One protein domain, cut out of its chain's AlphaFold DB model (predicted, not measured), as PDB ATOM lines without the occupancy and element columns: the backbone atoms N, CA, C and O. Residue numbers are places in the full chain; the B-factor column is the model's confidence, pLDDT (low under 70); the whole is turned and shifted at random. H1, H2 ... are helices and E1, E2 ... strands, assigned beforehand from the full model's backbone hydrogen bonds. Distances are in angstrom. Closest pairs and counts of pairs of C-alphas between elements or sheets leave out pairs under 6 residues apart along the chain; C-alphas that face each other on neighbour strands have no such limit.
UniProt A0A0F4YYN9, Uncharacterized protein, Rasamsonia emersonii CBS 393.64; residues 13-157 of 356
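Overview. This is residues 13 to 157 of the 356 residues of an uncharacterized protein of Rasamsonia emersonii CBS 393.64 (UniProt A0A0F4YYN9). Two lobes sit at opposite ends of the longest axis, with H7 between them: one is the group of helices H1 to H4, the other holds the strand hairpin E1 E2, H6, H5 and H8. H6 packs on the hairpin, H5 packs across H8, and H7 crosses H4 and makes a corner with H8. The 145 printed residues include eight named helices and two named strands, in the order H1 H2 H3 H4 H5 H6 E1 E2 H7 H8; the sheet is E1 - E2, antiparallel, and the class is mostly helix. The whole is compact, with a radius of gyration of the C-alphas of 16.4 A and spans of 51 by 37 by 27 A.

Along the chain. Find C-alpha 103 at (277.073, 203.691, 223.336), where E1, residues 103 to 107, begins; E2 is residues 114 to 117. Before them come H6, residues 90 to 99, 14.1 A long, and H5, residues 72 to 77. After them look for H7, residues 122 to 134, 18.1 A, and H8, residues 136 to 151, 22.4 A, ending at C-alpha 151 (284.515, 208.867, 201.651). Go back to C-alpha 14 at (255.147, 189.483, 215.891) for H1, residues 14 to 18; then follow H2, 22 to 33, 16.5 A; H3, 37 to 45, 13.0 A; and H4, 48 to 59, 16.5 A.

Arrangement. In the hairpin E1 and E2, look at N 105 and O 115, 2.8 A apart, and N 117 and O 103, 2.9 A. The closest C-alphas of H6 and E2 are those of Tyr 90 and Leu 114, 5.8 A apart. H5 and H6 only just touch, with 3 pairs of C-alphas within 8 A, Ala 77 and Leu 96 closest at 6.9 A. H5 touches H8 about perpendicular at 80 degrees, with C-alphas 75 and 142 4.4 A apart. H7 and H8 touch only at the corner by their link, C-alphas 132 and 139 being closest at 4.6 A. With residues 123 to 128 alone, H7 touches H4, about perpendicular at 77 degrees; C-alphas 55 and 124 are closest, 6.1 A. H2 and H7 touch only at their ends, closest at C-alphas 32 and 123, 5.0 A. The helical hairpin H2 and H3 has a shallow tilt of 29 degrees, opposite ways, C-alphas 33 and 40 being closest at 4.0 A. H3 and H4, also a hairpin, only just touch, with 3 pairs within 8 A, C-alphas 42 and 51 closest at 6.8 A. H1 touches H2, C-alphas 17 and 24 being closest at 4.7 A. Every O i to N i+4 pair is within hydrogen-bond range in H2, H4, H5, H6, H7 and H8; H3 has 4 of 5, and H1 0 of 1, with 2 of 2 O i to N i+3 pairs.

Size, cuts and confidence. The two C-alphas farthest apart, Asp 20 and Asp 110, are 54.8 A apart. The printed part has no cut. The links H4 to H5 and H5 to H6 are long; in the latter, residues 86 to 87 pair antiparallel with residues 155 to 156. The mean pLDDT of the printed part is 90.4; look for values under 70 at residue 46 and residues 64 to 67.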
ATOM      1  N   HIS A  13     254.746 187.200 220.119       87.12
ATOM      2  CA  HIS A  13     255.019 186.828 218.731       87.12
ATOM      3  C   HIS A  13     254.620 187.963 217.775       87.12
ATOM      4  O   HIS A  13     253.486 188.443 217.878       87.12
ATOM      5  N   PRO A  14     255.446 188.355 216.783       87.38
ATOM      6  CA  PRO A  14     255.147 189.483 215.891       87.38
ATOM      7  C   PRO A  14     253.807 189.401 215.156       87.38
ATOM      8  O   PRO A  14     253.183 190.422 214.892       87.38
ATOM      9  N   ASN A  15     253.286 188.203 214.883       88.19
ATOM     10  CA  ASN A  15     251.959 188.054 214.265       88.19
ATOM     11  C   ASN A  15     250.817 188.611 215.136       88.19
ATOM     12  O   ASN A  15     249.742 188.916 214.622       88.19
ATOM     13  N   GLN A  16     251.029 188.775 216.447       88.62
ATOM     14  CA  GLN A  16     250.090 189.461 217.336       88.62
ATOM     15  C   GLN A  16     249.928 190.945 216.959       88.62
ATOM     16  O   GLN A  16     248.861 191.505 217.201       88.62
ATOM     17  N   LEU A  17     250.923 191.558 216.301       88.00
ATOM     18  CA  LEU A  17     250.847 192.926 215.773       88.00
ATOM     19  C   LEU A  17     249.810 193.056 214.646       88.00
ATOM     20  O   LEU A  17     249.228 194.124 214.467       88.00
ATOM     21  N   MET A  18     249.527 191.971 213.918       88.00
ATOM     22  CA  MET A  18     248.505 191.956 212.863       88.00
ATOM     23  C   MET A  18     247.074 191.903 213.417       88.00
ATOM     24  O   MET A  18     246.133 192.220 212.699       88.00
ATOM     25  N   ARG A  19     246.892 191.528 214.689       88.44
ATOM     26  CA  ARG A  19     245.575 191.499 215.353       88.44
ATOM     27  C   ARG A  19     245.127 192.912 215.722       88.44
ATOM     28  O   ARG A  19     245.923 193.835 215.630       88.44
ATOM     29  N   ASP A  20     243.887 193.084 216.168       85.56
ATOM     30  CA  ASP A  20     243.346 194.395 216.551       85.56
ATOM     31  C   ASP A  20     243.230 194.588 218.075       85.56
ATOM     32  O   ASP A  20     243.356 193.654 218.874       85.56
ATOM     33  N   GLY A  21     243.006 195.842 218.479       86.75
ATOM     34  CA  GLY A  21     242.691 196.222 219.854       86.75
ATOM     35  C   GLY A  21     243.816 195.956 220.861       86.75
ATOM     36  O   GLY A  21     244.985 196.274 220.635       86.75
ATOM     37  N   SER A  22     243.455 195.385 222.012       84.62
ATOM     38  CA  SER A  22     244.364 195.197 223.152       84.62
ATOM     39  C   SER A  22     245.526 194.242 222.865       84.62
ATOM     40  O   SER A  22     246.582 194.363 223.486       84.62
ATOM     41  N   ILE A  23     245.366 193.302 221.928       85.75
ATOM     42  CA  ILE A  23     246.430 192.355 221.571       85.75
ATOM     43  C   ILE A  23     247.552 193.083 220.825       85.75
ATOM     44  O   ILE A  23     248.712 192.937 221.209       85.75
ATOM     45  N   ARG A  24     247.212 193.929 219.841       89.50
ATOM     46  CA  ARG A  24     248.195 194.761 219.129       89.50
ATOM     47  C   ARG A  24     248.939 195.682 220.084       89.50
ATOM     48  O   ARG A  24     250.158 195.763 220.021       89.50
ATOM     49  N   ASN A  25     248.219 196.343 220.990       88.06
ATOM     50  CA  ASN A  25     248.829 197.288 221.926       88.06
ATOM     51  C   ASN A  25     249.836 196.607 222.861       88.06
ATOM     52  O   ASN A  25     250.937 197.124 223.034       88.06
ATOM     53  N   ARG A  26     249.506 195.427 223.404       88.88
ATOM     54  CA  ARG A  26     250.450 194.641 224.218       88.88
ATOM     55  C   ARG A  26     251.662 194.185 223.407       88.88
ATOM     56  O   ARG A  26     252.785 194.306 223.880       88.88
ATOM     57  N   ALA A  27     251.444 193.726 222.176       91.50
ATOM     58  CA  ALA A  27     252.517 193.323 221.273       91.50
ATOM     59  C   ALA A  27     253.461 194.495 220.926       91.50
ATOM     60  O   ALA A  27     254.676 194.320 220.906       91.50
ATOM     61  N   LEU A  28     252.924 195.702 220.712       92.44
ATOM     62  CA  LEU A  28     253.717 196.915 220.487       92.44
ATOM     63  C   LEU A  28     254.509 197.329 221.729       92.44
ATOM     64  O   LEU A  28     255.679 197.681 221.616       92.44
ATOM     65  N   GLN A  29     253.888 197.274 222.910       91.38
ATOM     66  CA  GLN A  29     254.570 197.555 224.175       91.38
ATOM     67  C   GLN A  29     255.722 196.580 224.416       91.38
ATOM     68  O   GLN A  29     256.800 197.011 224.811       91.38
ATOM     69  N   HIS A  30     255.514 195.292 224.138       91.56
ATOM     70  CA  HIS A  30     256.574 194.298 224.248       91.56
ATOM     71  C   HIS A  30     257.715 194.596 223.257       91.56
ATOM     72  O   HIS A  30     258.856 194.774 223.678       91.56
ATOM     73  N   LEU A  31     257.412 194.771 221.964       93.94
ATOM     74  CA  LEU A  31     258.415 195.073 220.931       93.94
ATOM     75  C   LEU A  31     259.251 196.318 221.262       93.94
ATOM     76  O   LEU A  31     260.467 196.332 221.097       93.94
ATOM     77  N   PHE A  32     258.601 197.384 221.720       94.56
ATOM     78  CA  PHE A  32     259.282 198.631 222.059       94.56
ATOM     79  C   PHE A  32     259.935 198.614 223.441       94.56
ATOM     80  O   PHE A  32     260.621 199.573 223.785       94.56
ATOM     81  N   SER A  33     259.765 197.545 224.222       92.00
ATOM     82  CA  SER A  33     260.507 197.359 225.469       92.00
ATOM     83  C   SER A  33     261.928 196.831 225.249       92.00
ATOM     84  O   SER A  33     262.766 197.001 226.135       92.00
ATOM     85  N   TYR A  34     262.221 196.249 224.076       91.31
ATOM     86  CA  TYR A  34     263.561 195.774 223.730       91.31
ATOM     87  C   TYR A  34     264.577 196.922 223.617       91.31
ATOM     88  O   TYR A  34     264.264 198.028 223.167       91.31
ATOM     89  N   GLY A  35     265.830 196.623 223.970       89.69
ATOM     90  CA  GLY A  35     266.924 197.590 223.981       89.69
ATOM     91  C   GLY A  35     267.145 198.175 225.372       89.69
ATOM     92  O   GLY A  35     267.373 197.445 226.336       89.69
ATOM     93  N   ARG A  36     267.116 199.505 225.495       89.00
ATOM     94  CA  ARG A  36     267.329 200.178 226.784       89.00
ATOM     95  C   ARG A  36     266.195 199.862 227.775       89.00
ATOM     96  O   ARG A  36     265.035 200.117 227.447       89.00
ATOM     97  N   PRO A  37     266.502 199.480 229.036       87.88
ATOM     98  CA  PRO A  37     265.485 199.192 230.059       87.88
ATOM     99  C   PRO A  37     264.491 200.336 230.304       87.88
ATOM    100  O   PRO A  37     263.352 200.119 230.722       87.88
ATOM    101  N   TYR A  38     264.919 201.570 230.030       89.25
ATOM    102  CA  TYR A  38     264.096 202.760 230.197       89.25
ATOM    103  C   TYR A  38     262.847 202.755 229.302       89.25
ATOM    104  O   TYR A  38     261.789 203.185 229.758       89.25
ATOM    105  N   TRP A  39     262.914 202.205 228.081       91.81
ATOM    106  CA  TRP A  39     261.741 202.124 227.202       91.81
ATOM    107  C   TRP A  39     260.645 201.254 227.813       91.81
ATOM    108  O   TRP A  39     259.508 201.706 227.955       91.81
ATOM    109  N   GLY A  40     261.000 200.052 228.276       90.12
ATOM    110  CA  GLY A  40     260.070 199.158 228.966       90.12
ATOM    111  C   GLY A  40     259.546 199.730 230.288       90.12
ATOM    112  O   GLY A  40     258.387 199.520 230.643       90.12
ATOM    113  N   ALA A  41     260.362 200.486 231.030       90.06
ATOM    114  CA  ALA A  41     259.915 201.163 232.248       90.06
ATOM    115  C   ALA A  41     258.832 202.214 231.958       90.06
ATOM    116  O   ALA A  41     257.799 202.214 232.628       90.06
ATOM    117  N   ILE A  42     259.024 203.055 230.937       89.06
ATOM    118  CA  ILE A  42     258.030 204.070 230.567       89.06
ATOM    119  C   ILE A  42     256.785 203.431 229.949       89.06
ATOM    120  O   ILE A  42     255.680 203.855 230.254       89.06
ATOM    121  N   LEU A  43     256.922 202.406 229.103       90.00
ATOM    122  CA  LEU A  43     255.764 201.742 228.487       90.00
ATOM    123  C   LEU A  43     254.834 201.090 229.521       90.00
ATOM    124  O   LEU A  43     253.638 200.972 229.263       90.00
ATOM    125  N   ARG A  44     255.362 200.702 230.690       85.94
ATOM    126  CA  ARG A  44     254.568 200.179 231.814       85.94
ATOM    127  C   ARG A  44     253.786 201.258 232.564       85.94
ATOM    128  O   ARG A  44     252.728 200.954 233.104       85.94
ATOM    129  N   THR A  45     254.299 202.485 232.628       81.31
ATOM    130  CA  THR A  45     253.678 203.593 233.380       81.31
ATOM    131  C   THR A  45     252.960 204.608 232.491       81.31
ATOM    132  O   THR A  45     252.200 205.434 232.991       81.31
ATOM    133  N   GLY A  46     253.212 204.580 231.184       66.81
ATOM    134  CA  GLY A  46     252.901 205.665 230.266       66.81
ATOM    135  C   GLY A  46     252.148 205.245 229.008       66.81
ATOM    136  O   GLY A  46     251.853 204.081 228.750       66.81
ATOM    137  N   ASN A  47     251.839 206.258 228.200       82.06
ATOM    138  CA  ASN A  47     251.201 206.128 226.894       82.06
ATOM    139  C   ASN A  47     252.273 205.915 225.806       82.06
ATOM    140  O   ASN A  47     253.267 206.639 225.773       82.06
ATOM    141  N   LEU A  48     252.044 204.972 224.886       87.94
ATOM    142  CA  LEU A  48     252.890 204.698 223.716       87.94
ATOM    143  C   LEU A  48     253.322 205.974 222.969       87.94
ATOM    144  O   LEU A  48     254.498 206.130 222.643       87.94
ATOM    145  N   ALA A  49     252.399 206.922 222.780       88.50
ATOM    146  CA  ALA A  49     252.670 208.190 222.104       88.50
ATOM    147  C   ALA A  49     253.751 209.026 222.816       88.50
ATOM    148  O   ALA A  49     254.564 209.694 222.174       88.50
ATOM    149  N   MET A  50     253.800 208.968 224.150       89.12
ATOM    150  CA  MET A  50     254.826 209.653 224.934       89.12
ATOM    151  C   MET A  50     256.206 209.049 224.675       89.12
ATOM    152  O   MET A  50     257.160 209.794 224.460       89.12
ATOM    153  N   VAL A  51     256.306 207.717 224.647       91.69
ATOM    154  CA  VAL A  51     257.574 207.010 224.409       91.69
ATOM    155  C   VAL A  51     258.081 207.275 222.998       91.69
ATOM    156  O   VAL A  51     259.259 207.559 222.818       91.69
ATOM    157  N   GLN A  52     257.190 207.282 222.005       91.56
ATOM    158  CA  GLN A  52     257.538 207.636 220.628       91.56
ATOM    159  C   GLN A  52     258.042 209.077 220.509       91.56
ATOM    160  O   GLN A  52     259.051 209.319 219.850       91.56
ATOM    161  N   ARG A  53     257.386 210.033 221.182       90.38
ATOM    162  CA  ARG A  53     257.848 211.428 221.223       90.38
ATOM    163  C   ARG A  53     259.239 211.533 221.849       90.38
ATOM    164  O   ARG A  53     260.100 212.206 221.295       90.38
ATOM    165  N   MET A  54     259.477 210.836 222.961       91.56
ATOM    166  CA  MET A  54     260.791 210.806 223.613       91.56
ATOM    167  C   MET A  54     261.863 210.168 222.724       91.56
ATOM    168  O   MET A  54     262.950 210.724 222.598       91.56
ATOM    169  N   ALA A  55     261.555 209.036 222.090       92.88
ATOM    170  CA  ALA A  55     262.433 208.375 221.131       92.88
ATOM    171  C   ALA A  55     262.806 209.321 219.982       92.88
ATOM    172  O   ALA A  55     263.985 209.463 219.674       92.88
ATOM    173  N   ARG A  56     261.828 210.048 219.421       91.75
ATOM    174  CA  ARG A  56     262.067 211.049 218.373       91.75
ATOM    175  C   ARG A  56     263.006 212.156 218.857       91.75
ATOM    176  O   ARG A  56     264.010 212.405 218.204       91.75
ATOM    177  N   THR A  57     262.769 212.753 220.029       90.44
ATOM    178  CA  THR A  57     263.685 213.759 220.606       90.44
ATOM    179  C   THR A  57     265.111 213.225 220.759       90.44
ATOM    180  O   THR A  57     266.076 213.945 220.522       90.44
ATOM    181  N   LYS A  58     265.266 211.954 221.144       90.69
ATOM    182  CA  LYS A  58     266.583 211.345 221.337       90.69
ATOM    183  C   LYS A  58     267.311 211.000 220.036       90.69
ATOM    184  O   LYS A  58     268.531 211.083 220.022       90.69
ATOM    185  N   ILE A  59     266.590 210.669 218.967       90.56
ATOM    186  CA  ILE A  59     267.175 210.425 217.636       90.56
ATOM    187  C   ILE A  59     267.742 211.709 217.018       90.56
ATOM    188  O   ILE A  59     268.667 211.634 216.220       90.56
ATOM    189  N   TYR A  60     267.227 212.884 217.388       86.56
ATOM    190  CA  TYR A  60     267.741 214.174 216.905       86.56
ATOM    191  C   TYR A  60     268.658 214.891 217.903       86.56
ATOM    192  O   TYR A  60     269.166 215.963 217.592       86.56
ATOM    193  N   GLY A  61     268.805 214.375 219.125       84.81
ATOM    194  CA  GLY A  61     269.484 215.071 220.225       84.81
ATOM    195  C   GLY A  61     268.812 216.369 220.695       84.81
ATOM    196  O   GLY A  61     269.292 217.006 221.630       84.81
ATOM    197  N   LYS A  62     267.682 216.754 220.092       82.88
ATOM    198  CA  LYS A  62     266.923 217.975 220.379       82.88
ATOM    199  C   LYS A  62     265.437 217.778 220.082       82.88
ATOM    200  O   LYS A  62     265.039 216.830 219.403       82.88
ATOM    201  N   GLU A  63     264.597 218.689 220.573       78.69
ATOM    202  CA  GLU A  63     263.203 218.745 220.130       78.69
ATOM    203  C   GLU A  63     263.155 219.119 218.644       78.69
ATOM    204  O   GLU A  63     263.522 220.225 218.246       78.69
ATOM    205  N   ASN A  64     262.726 218.171 217.811       68.31
ATOM    206  CA  ASN A  64     262.622 218.385 216.376       68.31
ATOM    207  C   ASN A  64     261.379 219.234 216.064       68.31
ATOM    208  O   ASN A  64     260.249 218.779 216.235       68.31
ATOM    209  N   LYS A  65     261.589 220.463 215.577       61.50
ATOM    210  CA  LYS A  65     260.517 221.378 215.147       61.50
ATOM    211  C   LYS A  65     259.990 221.091 213.732       61.50
ATOM    212  O   LYS A  65     259.164 221.843 213.232       61.50
ATOM    213  N   GLY A  66     260.447 220.023 213.079       61.19
ATOM    214  CA  GLY A  66     259.863 219.463 211.855       61.19
ATOM    215  C   GLY A  66     260.254 220.147 210.540       61.19
ATOM    216  O   GLY A  66     260.160 219.501 209.500       61.19
ATOM    217  N   PHE A  67     260.739 221.393 210.562       59.44
ATOM    218  CA  PHE A  67     260.974 222.187 209.342       59.44
ATOM    219  C   PHE A  67     262.444 222.536 209.057       59.44
ATOM    220  O   PHE A  67     262.738 223.144 208.030       59.44
ATOM    221  N   GLU A  68     263.379 222.176 209.938       72.19
ATOM    222  CA  GLU A  68     264.798 222.494 209.748       72.19
ATOM    223  C   GLU A  68     265.481 221.471 208.833       72.19
ATOM    224  O   GLU A  68     265.282 220.260 208.961       72.19
ATOM    225  N   ARG A  69     266.316 221.962 207.908       81.12
ATOM    226  CA  ARG A  69     267.209 221.108 207.121       81.12
ATOM    227  C   ARG A  69     268.199 220.443 208.075       81.12
ATOM    228  O   ARG A  69     268.901 221.144 208.797       81.12
ATOM    229  N   LEU A  70     268.269 219.113 208.029       87.31
ATOM    230  CA  LEU A  70     269.214 218.353 208.843       87.31
ATOM    231  C   LEU A  70     270.651 218.731 208.477       87.31
ATOM    232  O   LEU A  70     271.013 218.735 207.293       87.31
ATOM    233  N   ASN A  71     271.464 219.014 209.491       89.69
ATOM    234  CA  ASN A  71     272.912 219.066 209.319       89.69
ATOM    235  C   ASN A  71     273.487 217.646 209.136       89.69
ATOM    236  O   ASN A  71     272.780 216.648 209.280       89.69
ATOM    237  N   ASP A  72     274.773 217.545 208.804       90.31
ATOM    238  CA  ASP A  72     275.418 216.264 208.485       90.31
ATOM    239  C   ASP A  72     275.357 215.261 209.644       90.31
ATOM    240  O   ASP A  72     275.120 214.075 209.417       90.31
ATOM    241  N   VAL A  73     275.529 215.733 210.882       92.31
ATOM    242  CA  VAL A  73     275.517 214.886 212.083       92.31
ATOM    243  C   VAL A  73     274.096 214.416 212.408       92.31
ATOM    244  O   VAL A  73     273.880 213.247 212.714       92.31
ATOM    245  N   GLU A  74     273.107 215.299 212.289       92.31
ATOM    246  CA  GLU A  74     271.696 214.944 212.470       92.31
ATOM    247  C   GLU A  74     271.239 213.939 211.408       92.31
ATOM    248  O   GLU A  74     270.564 212.958 211.717       92.31
ATOM    249  N   ALA A  75     271.631 214.158 210.152       93.31
ATOM    250  CA  ALA A  75     271.290 213.280 209.042       93.31
ATOM    251  C   ALA A  75     271.921 211.893 209.211       93.31
ATOM    252  O   ALA A  75     271.245 210.878 209.016       93.31
ATOM    253  N   ILE A  76     273.196 211.834 209.609       93.38
ATOM    254  CA  ILE A  76     273.883 210.557 209.787       93.38
ATOM    255  C   ILE A  76     273.403 209.799 211.018       93.38
ATOM    256  O   ILE A  76     273.409 208.573 210.988       93.38
ATOM    257  N   ALA A  77     272.936 210.486 212.065       93.88
ATOM    258  CA  ALA A  77     272.419 209.862 213.282       93.88
ATOM    259  C   ALA A  77     271.157 209.013 213.051       93.88
ATOM    260  O   ALA A  77     270.888 208.090 213.818       93.88
ATOM    261  N   LEU A  78     270.419 209.244 211.961       94.12
ATOM    262  CA  LEU A  78     269.229 208.456 211.638       94.12
ATOM    263  C   LEU A  78     269.558 206.998 211.262       94.12
ATOM    264  O   LEU A  78     268.798 206.086 211.596       94.12
ATOM    265  N   ILE A  79     270.671 206.758 210.565       95.06
ATOM    266  CA  ILE A  79     271.038 205.434 210.026       95.06
ATOM    267  C   ILE A  79     271.499 204.423 211.096       95.06
ATOM    268  O   ILE A  79     271.029 203.286 211.027       95.06
ATOM    269  N   PRO A  80     272.353 204.761 212.090       94.50
ATOM    270  CA  PRO A  80     272.867 203.811 213.077       94.50
ATOM    271  C   PRO A  80     271.791 203.026 213.820       94.50
ATOM    272  O   PRO A  80     272.018 201.874 214.175       94.50
ATOM    273  N   HIS A  81     270.615 203.622 214.047       95.62
ATOM    274  CA  HIS A  81     269.487 202.942 214.695       95.62
ATOM    275  C   HIS A  81     268.941 201.769 213.878       95.62
ATOM    276  O   HIS A  81     268.212 200.935 214.408       95.62
ATOM    277  N   ARG A  82     269.280 201.712 212.588       96.62
ATOM    278  CA  ARG A  82     268.811 200.704 211.644       96.62
ATOM    279  C   ARG A  82     269.939 199.837 211.099       96.62
ATOM    280  O   ARG A  82     269.740 198.643 210.914       96.62
ATOM    281  N   ILE A  83     271.117 200.407 210.860       95.50
ATOM    282  CA  ILE A  83     272.321 199.694 210.420       95.50
ATOM    283  C   ILE A  83     273.505 200.261 211.197       95.50
ATOM    284  O   ILE A  83     273.911 201.401 210.983       95.50
ATOM    285  N   ASN A  84     274.065 199.461 212.103       93.50
ATOM    286  CA  ASN A  84     275.214 199.871 212.902       93.50
ATOM    287  C   ASN A  84     276.500 199.920 212.056       93.50
ATOM    288  O   ASN A  84     276.728 199.063 211.206       93.50
ATOM    289  N   PHE A  85     277.363 200.892 212.344       93.06
ATOM    290  CA  PHE A  85     278.668 201.079 211.705       93.06
ATOM    291  C   PHE A  85     279.689 201.633 212.702       93.06
ATOM    292  O   PHE A  85     279.317 202.155 213.760       93.06
ATOM    293  N   HIS A  86     280.974 201.544 212.360       92.31
ATOM    294  CA  HIS A  86     282.062 202.062 213.186       92.31
ATOM    295  C   HIS A  86     282.328 203.534 212.873       92.31
ATOM    296  O   HIS A  86     282.356 203.937 211.712       92.31
ATOM    297  N   VAL A  87     282.537 204.330 213.917       93.31
ATOM    298  CA  VAL A  87     282.910 205.742 213.798       93.31
ATOM    299  C   VAL A  87     284.395 205.839 214.116       93.31
ATOM    300  O   VAL A  87     284.807 205.435 215.198       93.31
ATOM    301  N   ALA A  88     285.184 206.303 213.152       90.62
ATOM    302  CA  ALA A  88     286.636 206.404 213.266       90.62
ATOM    303  C   ALA A  88     287.080 207.777 213.793       90.62
ATOM    304  O   ALA A  88     288.075 207.867 214.504       90.62
ATOM    305  N   LEU A  89     286.337 208.840 213.465       92.81
ATOM    306  CA  LEU A  89     286.634 210.191 213.938       92.81
ATOM    307  C   LEU A  89     286.152 210.379 215.385       92.81
ATOM    308  O   LEU A  89     284.957 210.238 215.656       92.81
ATOM    309  N   TYR A  90     287.069 210.745 216.287       92.88
ATOM    310  CA  TYR A  90     286.789 210.934 217.714       92.88
ATOM    311  C   TYR A  90     285.644 211.930 217.962       92.88
ATOM    312  O   TYR A  90     284.644 211.555 218.568       92.88
ATOM    313  N   ASP A  91     285.728 213.145 217.411       93.44
ATOM    314  CA  ASP A  91     284.727 214.206 217.629       93.44
ATOM    315  C   ASP A  91     283.319 213.784 217.185       93.44
ATOM    316  O   ASP A  91     282.312 214.087 217.833       93.44
ATOM    317  N   LEU A  92     283.231 213.035 216.080       94.31
ATOM    318  CA  LEU A  92     281.964 212.491 215.601       94.31
ATOM    319  C   LEU A  92     281.442 211.409 216.552       94.31
ATOM    320  O   LEU A  92     280.251 211.384 216.860       94.31
ATOM    321  N   ALA A  93     282.312 210.527 217.044       94.62
ATOM    322  CA  ALA A  93     281.942 209.490 218.001       94.62
ATOM    323  C   ALA A  93     281.469 210.091 219.337       94.62
ATOM    324  O   ALA A  93     280.462 209.636 219.887       94.62
ATOM    325  N   GLU A  94     282.148 211.126 219.835       94.44
ATOM    326  CA  GLU A  94     281.767 211.874 221.035       94.44
ATOM    327  C   GLU A  94     280.405 212.550 220.846       94.44
ATOM    328  O   GLU A  94     279.498 212.385 221.668       94.44
ATOM    329  N   THR A  95     280.217 213.249 219.723       94.75
ATOM    330  CA  THR A  95     278.958 213.935 219.409       94.75
ATOM    331  C   THR A  95     277.792 212.949 219.319       94.75
ATOM    332  O   THR A  95     276.745 213.150 219.940       94.75
ATOM    333  N   LEU A  96     277.967 211.834 218.600       94.56
ATOM    334  CA  LEU A  96     276.930 210.809 218.468       94.56
ATOM    335  C   LEU A  96     276.615 210.115 219.805       94.56
ATOM    336  O   LEU A  96     275.468 209.738 220.049       94.56
ATOM    337  N   SER A  97     277.602 209.967 220.690       93.75
ATOM    338  CA  SER A  97     277.398 209.346 222.006       93.75
ATOM    339  C   SER A  97     276.704 210.285 222.992       93.75
ATOM    340  O   SER A  97     275.796 209.866 223.707       93.75
ATOM    341  N   SER A  98     277.090 211.564 223.010       93.12
ATOM    342  CA  SER A  98     276.522 212.562 223.923       93.12
ATOM    343  C   SER A  98     275.093 212.958 223.549       93.12
ATOM    344  O   SER A  98     274.270 213.195 224.434       93.12
ATOM    345  N   SER A  99     274.784 212.993 222.248       92.19
ATOM    346  CA  SER A  99     273.549 213.607 221.746       92.19
ATOM    347  C   SER A  99     272.601 212.633 221.039       92.19
ATOM    348  O   SER A  99     271.399 212.878 221.034       92.19
ATOM    349  N   TYR A 100     273.085 211.502 220.512       93.44
ATOM    350  CA  TYR A 100     272.313 210.640 219.596       93.44
ATOM    351  C   TYR A 100     272.223 209.172 220.042       93.44
ATOM    352  O   TYR A 100     272.034 208.267 219.233       93.44
ATOM    353  N   LEU A 101     272.339 208.914 221.348       93.31
ATOM    354  CA  LEU A 101     272.171 207.583 221.949       93.31
ATOM    355  C   LEU A 101     273.121 206.486 221.422       93.31
ATOM    356  O   LEU A 101     272.812 205.298 221.597       93.31
ATOM    357  N   ARG A 102     274.287 206.824 220.857       93.38
ATOM    358  CA  ARG A 102     275.346 205.814 220.692       93.38
ATOM    359  C   ARG A 102     275.945 205.450 222.047       93.38
ATOM    360  O   ARG A 102     276.001 206.255 222.972       93.38
ATOM    361  N   TYR A 103     276.369 204.201 222.168       92.06
ATOM    362  CA  TYR A 103     277.073 203.691 223.336       92.06
ATOM    363  C   TYR A 103     278.565 203.759 223.105       92.06
ATOM    364  O   TYR A 103     279.030 203.329 222.055       92.06
ATOM    365  N   ILE A 104     279.304 204.185 224.121       93.38
ATOM    366  CA  ILE A 104     280.746 203.985 224.187       93.38
ATOM    367  C   ILE A 104     280.991 202.550 224.653       93.38
ATOM    368  O   ILE A 104     280.478 202.133 225.690       93.38
ATOM    369  N   THR A 105     281.745 201.784 223.872       93.06
ATOM    370  CA  THR A 105     282.111 200.395 224.189       93.06
ATOM    371  C   THR A 105     283.572 200.246 224.582       93.06
ATOM    372  O   THR A 105     283.961 199.190 225.068       93.06
ATOM    373  N   GLY A 106     284.388 201.267 224.340       92.50
ATOM    374  CA  GLY A 106     285.803 201.254 224.672       92.50
ATOM    375  C   GLY A 106     286.454 202.594 224.371       92.50
ATOM    376  O   GLY A 106     285.982 203.345 223.517       92.50
ATOM    377  N   ILE A 107     287.538 202.864 225.082       92.12
ATOM    378  CA  ILE A 107     288.404 204.028 224.909       92.12
ATOM    379  C   ILE A 107     289.823 203.467 224.804       92.12
ATOM    380  O   ILE A 107     290.153 202.528 225.534       92.12
ATOM    381  N   SER A 108     290.630 203.966 223.868       91.25
ATOM    382  CA  SER A 108     292.045 203.583 223.791       91.25
ATOM    383  C   SER A 108     292.819 204.073 225.018       91.25
ATOM    384  O   SER A 108     292.414 205.034 225.665       91.25
ATOM    385  N   GLU A 109     293.944 203.435 225.350       92.12
ATOM    386  CA  GLU A 109     294.753 203.794 226.532       92.12
ATOM    387  C   GLU A 109     295.296 205.231 226.487       92.12
ATOM    388  O   GLU A 109     295.438 205.877 227.520       92.12
ATOM    389  N   ASP A 110     295.557 205.751 225.289       91.44
ATOM    390  CA  ASP A 110     295.985 207.131 225.043       91.44
ATOM    391  C   ASP A 110     294.810 208.122 224.917       91.44
ATOM    392  O   ASP A 110     295.025 209.310 224.687       91.44
ATOM    393  N   HIS A 111     293.571 207.639 225.067       84.69
ATOM    394  CA  HIS A 111     292.321 208.398 224.993       84.69
ATOM    395  C   HIS A 111     292.081 209.113 223.649       84.69
ATOM    396  O   HIS A 111     291.266 210.032 223.574       84.69
ATOM    397  N   THR A 112     292.753 208.692 222.574       85.69
ATOM    398  CA  THR A 112     292.605 209.304 221.242       85.69
ATOM    399  C   THR A 112     291.514 208.654 220.391       85.69
ATOM    400  O   THR A 112     291.034 209.263 219.434       85.69
ATOM    401  N   LEU A 113     291.088 207.431 220.729       86.00
ATOM    402  CA  LEU A 113     290.086 206.670 219.985       86.00
ATOM    403  C   LEU A 113     288.896 206.303 220.870       86.00
ATOM    404  O   LEU A 113     289.047 205.780 221.976       86.00
ATOM    405  N   LEU A 114     287.697 206.516 220.325       92.44
ATOM    406  CA  LEU A 114     286.435 206.180 220.970       92.44
ATOM    407  C   LEU A 114     285.709 205.094 220.174       92.44
ATOM    408  O   LEU A 114     285.162 205.344 219.099       92.44
ATOM    409  N   SER A 115     285.660 203.878 220.716       91.56
ATOM    410  CA  SER A 115     284.849 202.812 220.130       91.56
ATOM    411  C   SER A 115     283.402 202.999 220.552       91.56
ATOM    412  O   SER A 115     283.090 203.040 221.745       91.56
ATOM    413  N   THR A 116     282.503 203.061 219.575       94.31
ATOM    414  CA  THR A 116     281.072 203.230 219.827       94.31
ATOM    415  C   THR A 116     280.227 202.223 219.061       94.31
ATOM    416  O   THR A 116     280.634 201.730 218.010       94.31
ATOM    417  N   THR A 117     279.020 201.955 219.554       92.69
ATOM    418  CA  THR A 117     278.029 201.099 218.893       92.69
ATOM    419  C   THR A 117     276.621 201.661 219.053       92.69
ATOM    420  O   THR A 117     276.313 202.291 220.064       92.69
ATOM    421  N   GLN A 118     275.742 201.379 218.094       92.44
ATOM    422  CA  GLN A 118     274.302 201.535 218.268       92.44
ATOM    423  C   GLN A 118     273.662 200.149 218.453       92.44
ATOM    424  O   GLN A 118     273.759 199.321 217.545       92.44
ATOM    425  N   PRO A 119     273.064 199.837 219.617       89.56
ATOM    426  CA  PRO A 119     272.396 198.556 219.817       89.56
ATOM    427  C   PRO A 119     271.048 198.483 219.089       89.56
ATOM    428  O   PRO A 119     270.478 199.492 218.673       89.56
ATOM    429  N   SER A 120     270.537 197.256 218.978       90.00
ATOM    430  CA  SER A 120     269.187 196.948 218.497       90.00
ATOM    431  C   SER A 120     268.142 197.520 219.459       90.00
ATOM    432  O   SER A 120     267.999 197.048 220.586       90.00
ATOM    433  N   GLU A 121     267.424 198.550 219.010       94.38
ATOM    434  CA  GLU A 121     266.344 199.198 219.758       94.38
ATOM    435  C   GLU A 121     265.148 199.401 218.806       94.38
ATOM    436  O   GLU A 121     265.107 200.406 218.086       94.38
ATOM    437  N   PRO A 122     264.172 198.468 218.755       95.62
ATOM    438  CA  PRO A 122     263.112 198.465 217.740       95.62
ATOM    439  C   PRO A 122     262.299 199.759 217.663       95.62
ATOM    440  O   PRO A 122     261.872 200.148 216.576       95.62
ATOM    441  N   ILE A 123     262.116 200.453 218.793       96.00
ATOM    442  CA  ILE A 123     261.458 201.762 218.821       96.00
ATOM    443  C   ILE A 123     262.276 202.835 218.093       96.00
ATOM    444  O   ILE A 123     261.708 203.607 217.325       96.00
ATOM    445  N   LEU A 124     263.600 202.869 218.272       96.31
ATOM    446  CA  LEU A 124     264.448 203.856 217.603       96.31
ATOM    447  C   LEU A 124     264.546 203.559 216.105       96.31
ATOM    448  O   LEU A 124     264.418 204.465 215.284       96.31
ATOM    449  N   ALA A 125     264.688 202.279 215.751       97.00
ATOM    450  CA  ALA A 125     264.653 201.824 214.366       97.00
ATOM    451  C   ALA A 125     263.335 202.202 213.675       97.00
ATOM    452  O   ALA A 125     263.339 202.672 212.537       97.00
ATOM    453  N   PHE A 126     262.209 202.040 214.376       96.44
ATOM    454  CA  PHE A 126     260.888 202.391 213.870       96.44
ATOM    455  C   PHE A 126     260.730 203.895 213.634       96.44
ATOM    456  O   PHE A 126     260.299 204.289 212.555       96.44
ATOM    457  N   ILE A 127     261.102 204.736 214.602       95.38
ATOM    458  CA  ILE A 127     260.998 206.194 214.447       95.38
ATOM    459  C   ILE A 127     261.927 206.695 213.333       95.38
ATOM    460  O   ILE A 127     261.498 207.498 212.509       95.38
ATOM    461  N   SER A 128     263.152 206.165 213.242       95.50
ATOM    462  CA  SER A 128     264.072 206.455 212.134       95.50
ATOM    463  C   SER A 128     263.466 206.076 210.772       95.50
ATOM    464  O   SER A 128     263.503 206.867 209.829       95.50
ATOM    465  N   ALA A 129     262.836 204.899 210.671       95.81
ATOM    466  CA  ALA A 129     262.154 204.465 209.454       95.81
ATOM    467  C   ALA A 129     260.987 205.390 209.074       95.81
ATOM    468  O   ALA A 129     260.873 205.775 207.911       95.81
ATOM    469  N   GLN A 130     260.151 205.776 210.046       93.75
ATOM    470  CA  GLN A 130     259.050 206.713 209.816       93.75
ATOM    471  C   GLN A 130     259.566 208.060 209.314       93.75
ATOM    472  O   GLN A 130     259.101 208.530 208.283       93.75
ATOM    473  N   ASP A 131     260.575 208.638 209.964       91.56
ATOM    474  CA  ASP A 131     261.110 209.946 209.583       91.56
ATOM    475  C   ASP A 131     261.704 209.959 208.168       91.56
ATOM    476  O   ASP A 131     261.487 210.909 207.413       91.56
ATOM    477  N   MET A 132     262.418 208.896 207.783       93.44
ATOM    478  CA  MET A 132     262.947 208.737 206.423       93.44
ATOM    479  C   MET A 132     261.867 208.398 205.384       93.44
ATOM    480  O   MET A 132     262.132 208.456 204.182       93.44
ATOM    481  N   LEU A 133     260.687 207.936 205.798       93.25
ATOM    482  CA  LEU A 133     259.579 207.614 204.897       93.25
ATOM    483  C   LEU A 133     258.616 208.791 204.723       93.25
ATOM    484  O   LEU A 133     258.117 208.987 203.619       93.25
ATOM    485  N   GLU A 134     258.396 209.579 205.776       92.00
ATOM    486  CA  GLU A 134     257.605 210.815 205.750       92.00
ATOM    487  C   GLU A 134     258.239 211.871 204.835       92.00
ATOM    488  O   GLU A 134     257.520 212.579 204.134       92.00
ATOM    489  N   ASP A 135     259.575 211.956 204.808       90.81
ATOM    490  CA  ASP A 135     260.312 212.942 204.017       90.81
ATOM    491  C   ASP A 135     261.435 212.286 203.179       90.81
ATOM    492  O   ASP A 135     262.517 211.976 203.699       90.81
ATOM    493  N   PRO A 136     261.224 212.103 201.858       90.81
ATOM    494  CA  PRO A 136     262.253 211.599 200.949       90.81
ATOM    495  C   PRO A 136     263.537 212.443 200.930       90.81
ATOM    496  O   PRO A 136     264.616 211.899 200.693       90.81
ATOM    497  N   GLY A 137     263.446 213.749 201.207       92.25
ATOM    498  CA  GLY A 137     264.596 214.645 201.308       92.25
ATOM    499  C   GLY A 137     265.479 214.324 202.513       92.25
ATOM    500  O   GLY A 137     266.704 214.310 202.385       92.25
ATOM    501  N   ARG A 138     264.887 213.966 203.663       92.19
ATOM    502  CA  ARG A 138     265.647 213.481 204.834       92.19
ATOM    503  C   ARG A 138     266.352 212.168 204.545       92.19
ATOM    504  O   ARG A 138     267.513 212.013 204.913       92.19
ATOM    505  N   ARG A 139     265.678 211.239 203.861       94.25
ATOM    506  CA  ARG A 139     266.293 209.970 203.450       94.25
ATOM    507  C   ARG A 139     267.494 210.203 202.543       94.25
ATOM    508  O   ARG A 139     268.552 209.635 202.795       94.25
ATOM    509  N   LEU A 140     267.333 211.038 201.515       94.81
ATOM    510  CA  LEU A 140     268.425 211.385 200.611       94.81
ATOM    511  C   LEU A 140     269.587 212.009 201.390       94.81
ATOM    512  O   LEU A 140     270.710 211.529 201.279       94.81
ATOM    513  N   ARG A 141     269.306 212.991 202.257       95.00
ATOM    514  CA  ARG A 141     270.337 213.645 203.072       95.00
ATOM    515  C   ARG A 141     271.073 212.669 203.988       95.00
ATOM    516  O   ARG A 141     272.285 212.784 204.124       95.00
ATOM    517  N   ALA A 142     270.375 211.717 204.607       95.00
ATOM    518  CA  ALA A 142     270.996 210.701 205.456       95.00
ATOM    519  C   ALA A 142     271.970 209.813 204.664       95.00
ATOM    520  O   ALA A 142     273.078 209.545 205.126       95.00
ATOM    521  N   VAL A 143     271.583 209.395 203.453       95.94
ATOM    522  CA  VAL A 143     272.436 208.591 202.563       95.94
ATOM    523  C   VAL A 143     273.636 209.397 202.060       95.94
ATOM    524  O   VAL A 143     274.754 208.889 202.089       95.94
ATOM    525  N   GLU A 144     273.435 210.651 201.652       96.06
ATOM    526  CA  GLU A 144     274.521 211.559 201.254       96.06
ATOM    527  C   GLU A 144     275.508 211.794 202.399       96.06
ATOM    528  O   GLU A 144     276.710 211.638 202.218       96.06
ATOM    529  N   ALA A 145     275.007 212.103 203.599       95.81
ATOM    530  CA  ALA A 145     275.849 212.309 204.770       95.81
ATOM    531  C   ALA A 145     276.656 211.047 205.100       95.81
ATOM    532  O   ALA A 145     277.845 211.144 205.409       95.81
ATOM    533  N   LEU A 146     276.049 209.859 204.994       95.94
ATOM    534  CA  LEU A 146     276.772 208.600 205.156       95.94
ATOM    535  C   LEU A 146     277.879 208.450 204.111       95.94
ATOM    536  O   LEU A 146     279.018 208.166 204.476       95.94
ATOM    537  N   TYR A 147     277.561 208.666 202.835       95.50
ATOM    538  CA  TYR A 147     278.527 208.593 201.742       95.50
ATOM    539  C   TYR A 147     279.704 209.553 201.950       95.50
ATOM    540  O   TYR A 147     280.860 209.138 201.840       95.50
ATOM    541  N   ASP A 148     279.429 210.806 202.313       96.06
ATOM    542  CA  ASP A 148     280.449 211.827 202.546       96.06
ATOM    543  C   ASP A 148     281.377 211.431 203.701       96.06
ATOM    544  O   ASP A 148     282.598 211.542 203.590       96.06
ATOM    545  N   ASN A 149     280.819 210.939 204.811       95.19
ATOM    546  CA  ASN A 149     281.606 210.540 205.979       95.19
ATOM    547  C   ASN A 149     282.409 209.254 205.740       95.19
ATOM    548  O   ASN A 149     283.522 209.133 206.249       95.19
ATOM    549  N   VAL A 150     281.887 208.316 204.949       95.06
ATOM    550  CA  VAL A 150     282.638 207.123 204.524       95.06
ATOM    551  C   VAL A 150     283.776 207.518 203.588       95.06
ATOM    552  O   VAL A 150     284.911 207.096 203.792       95.06
ATOM    553  N   SER A 151     283.511 208.391 202.613       94.25
ATOM    554  CA  SER A 151     284.515 208.867 201.651       94.25
ATOM    555  C   SER A 151     285.645 209.654 202.323       94.25
ATOM    556  O   SER A 151     286.791 209.585 201.887       94.25
ATOM    557  N   LYS A 152     285.340 210.371 203.412       94.81
ATOM    558  CA  LYS A 152     286.323 211.080 204.251       94.81
ATOM    559  C   LYS A 152     287.059 210.169 205.246       94.81
ATOM    560  O   LYS A 152     287.970 210.635 205.921       94.81
ATOM    561  N   GLY A 153     286.665 208.901 205.375       93.50
ATOM    562  CA  GLY A 153     287.237 207.965 206.350       93.50
ATOM    563  C   GLY A 153     286.783 208.193 207.797       93.50
ATOM    564  O   GLY A 153     287.363 207.621 208.714       93.50
ATOM    565  N   PHE A 154     285.748 209.005 208.032       93.94
ATOM    566  CA  PHE A 154     285.211 209.267 209.375       93.94
ATOM    567  C   PHE A 154     284.324 208.129 209.877       93.94
ATOM    568  O   PHE A 154     284.167 207.951 211.087       93.94
ATOM    569  N   ILE A 155     283.762 207.346 208.954       94.25
ATOM    570  CA  ILE A 155     282.977 206.147 209.239       94.25
ATOM    571  C   ILE A 155     283.521 204.967 208.453       94.25
ATOM    572  O   ILE A 155     283.803 205.061 207.261       94.25
ATOM    573  N   HIS A 156     283.590 203.826 209.131       91.88
ATOM    574  CA  HIS A 156     283.927 202.543 208.546       91.88
ATOM    575  C   HIS A 156     282.702 201.621 208.610       91.88
ATOM    576  O   HIS A 156     282.279 201.185 209.684       91.88
ATOM    577  N   LEU A 157     282.130 201.303 207.445       88.81
ATOM    578  CA  LEU A 157     280.938 200.451 207.327       88.81
ATOM    579  C   LEU A 157     281.214 198.959 207.570       88.81
ATOM    580  O   LEU A 157     280.278 198.177 207.705       88.81
TER     581      LEU A 157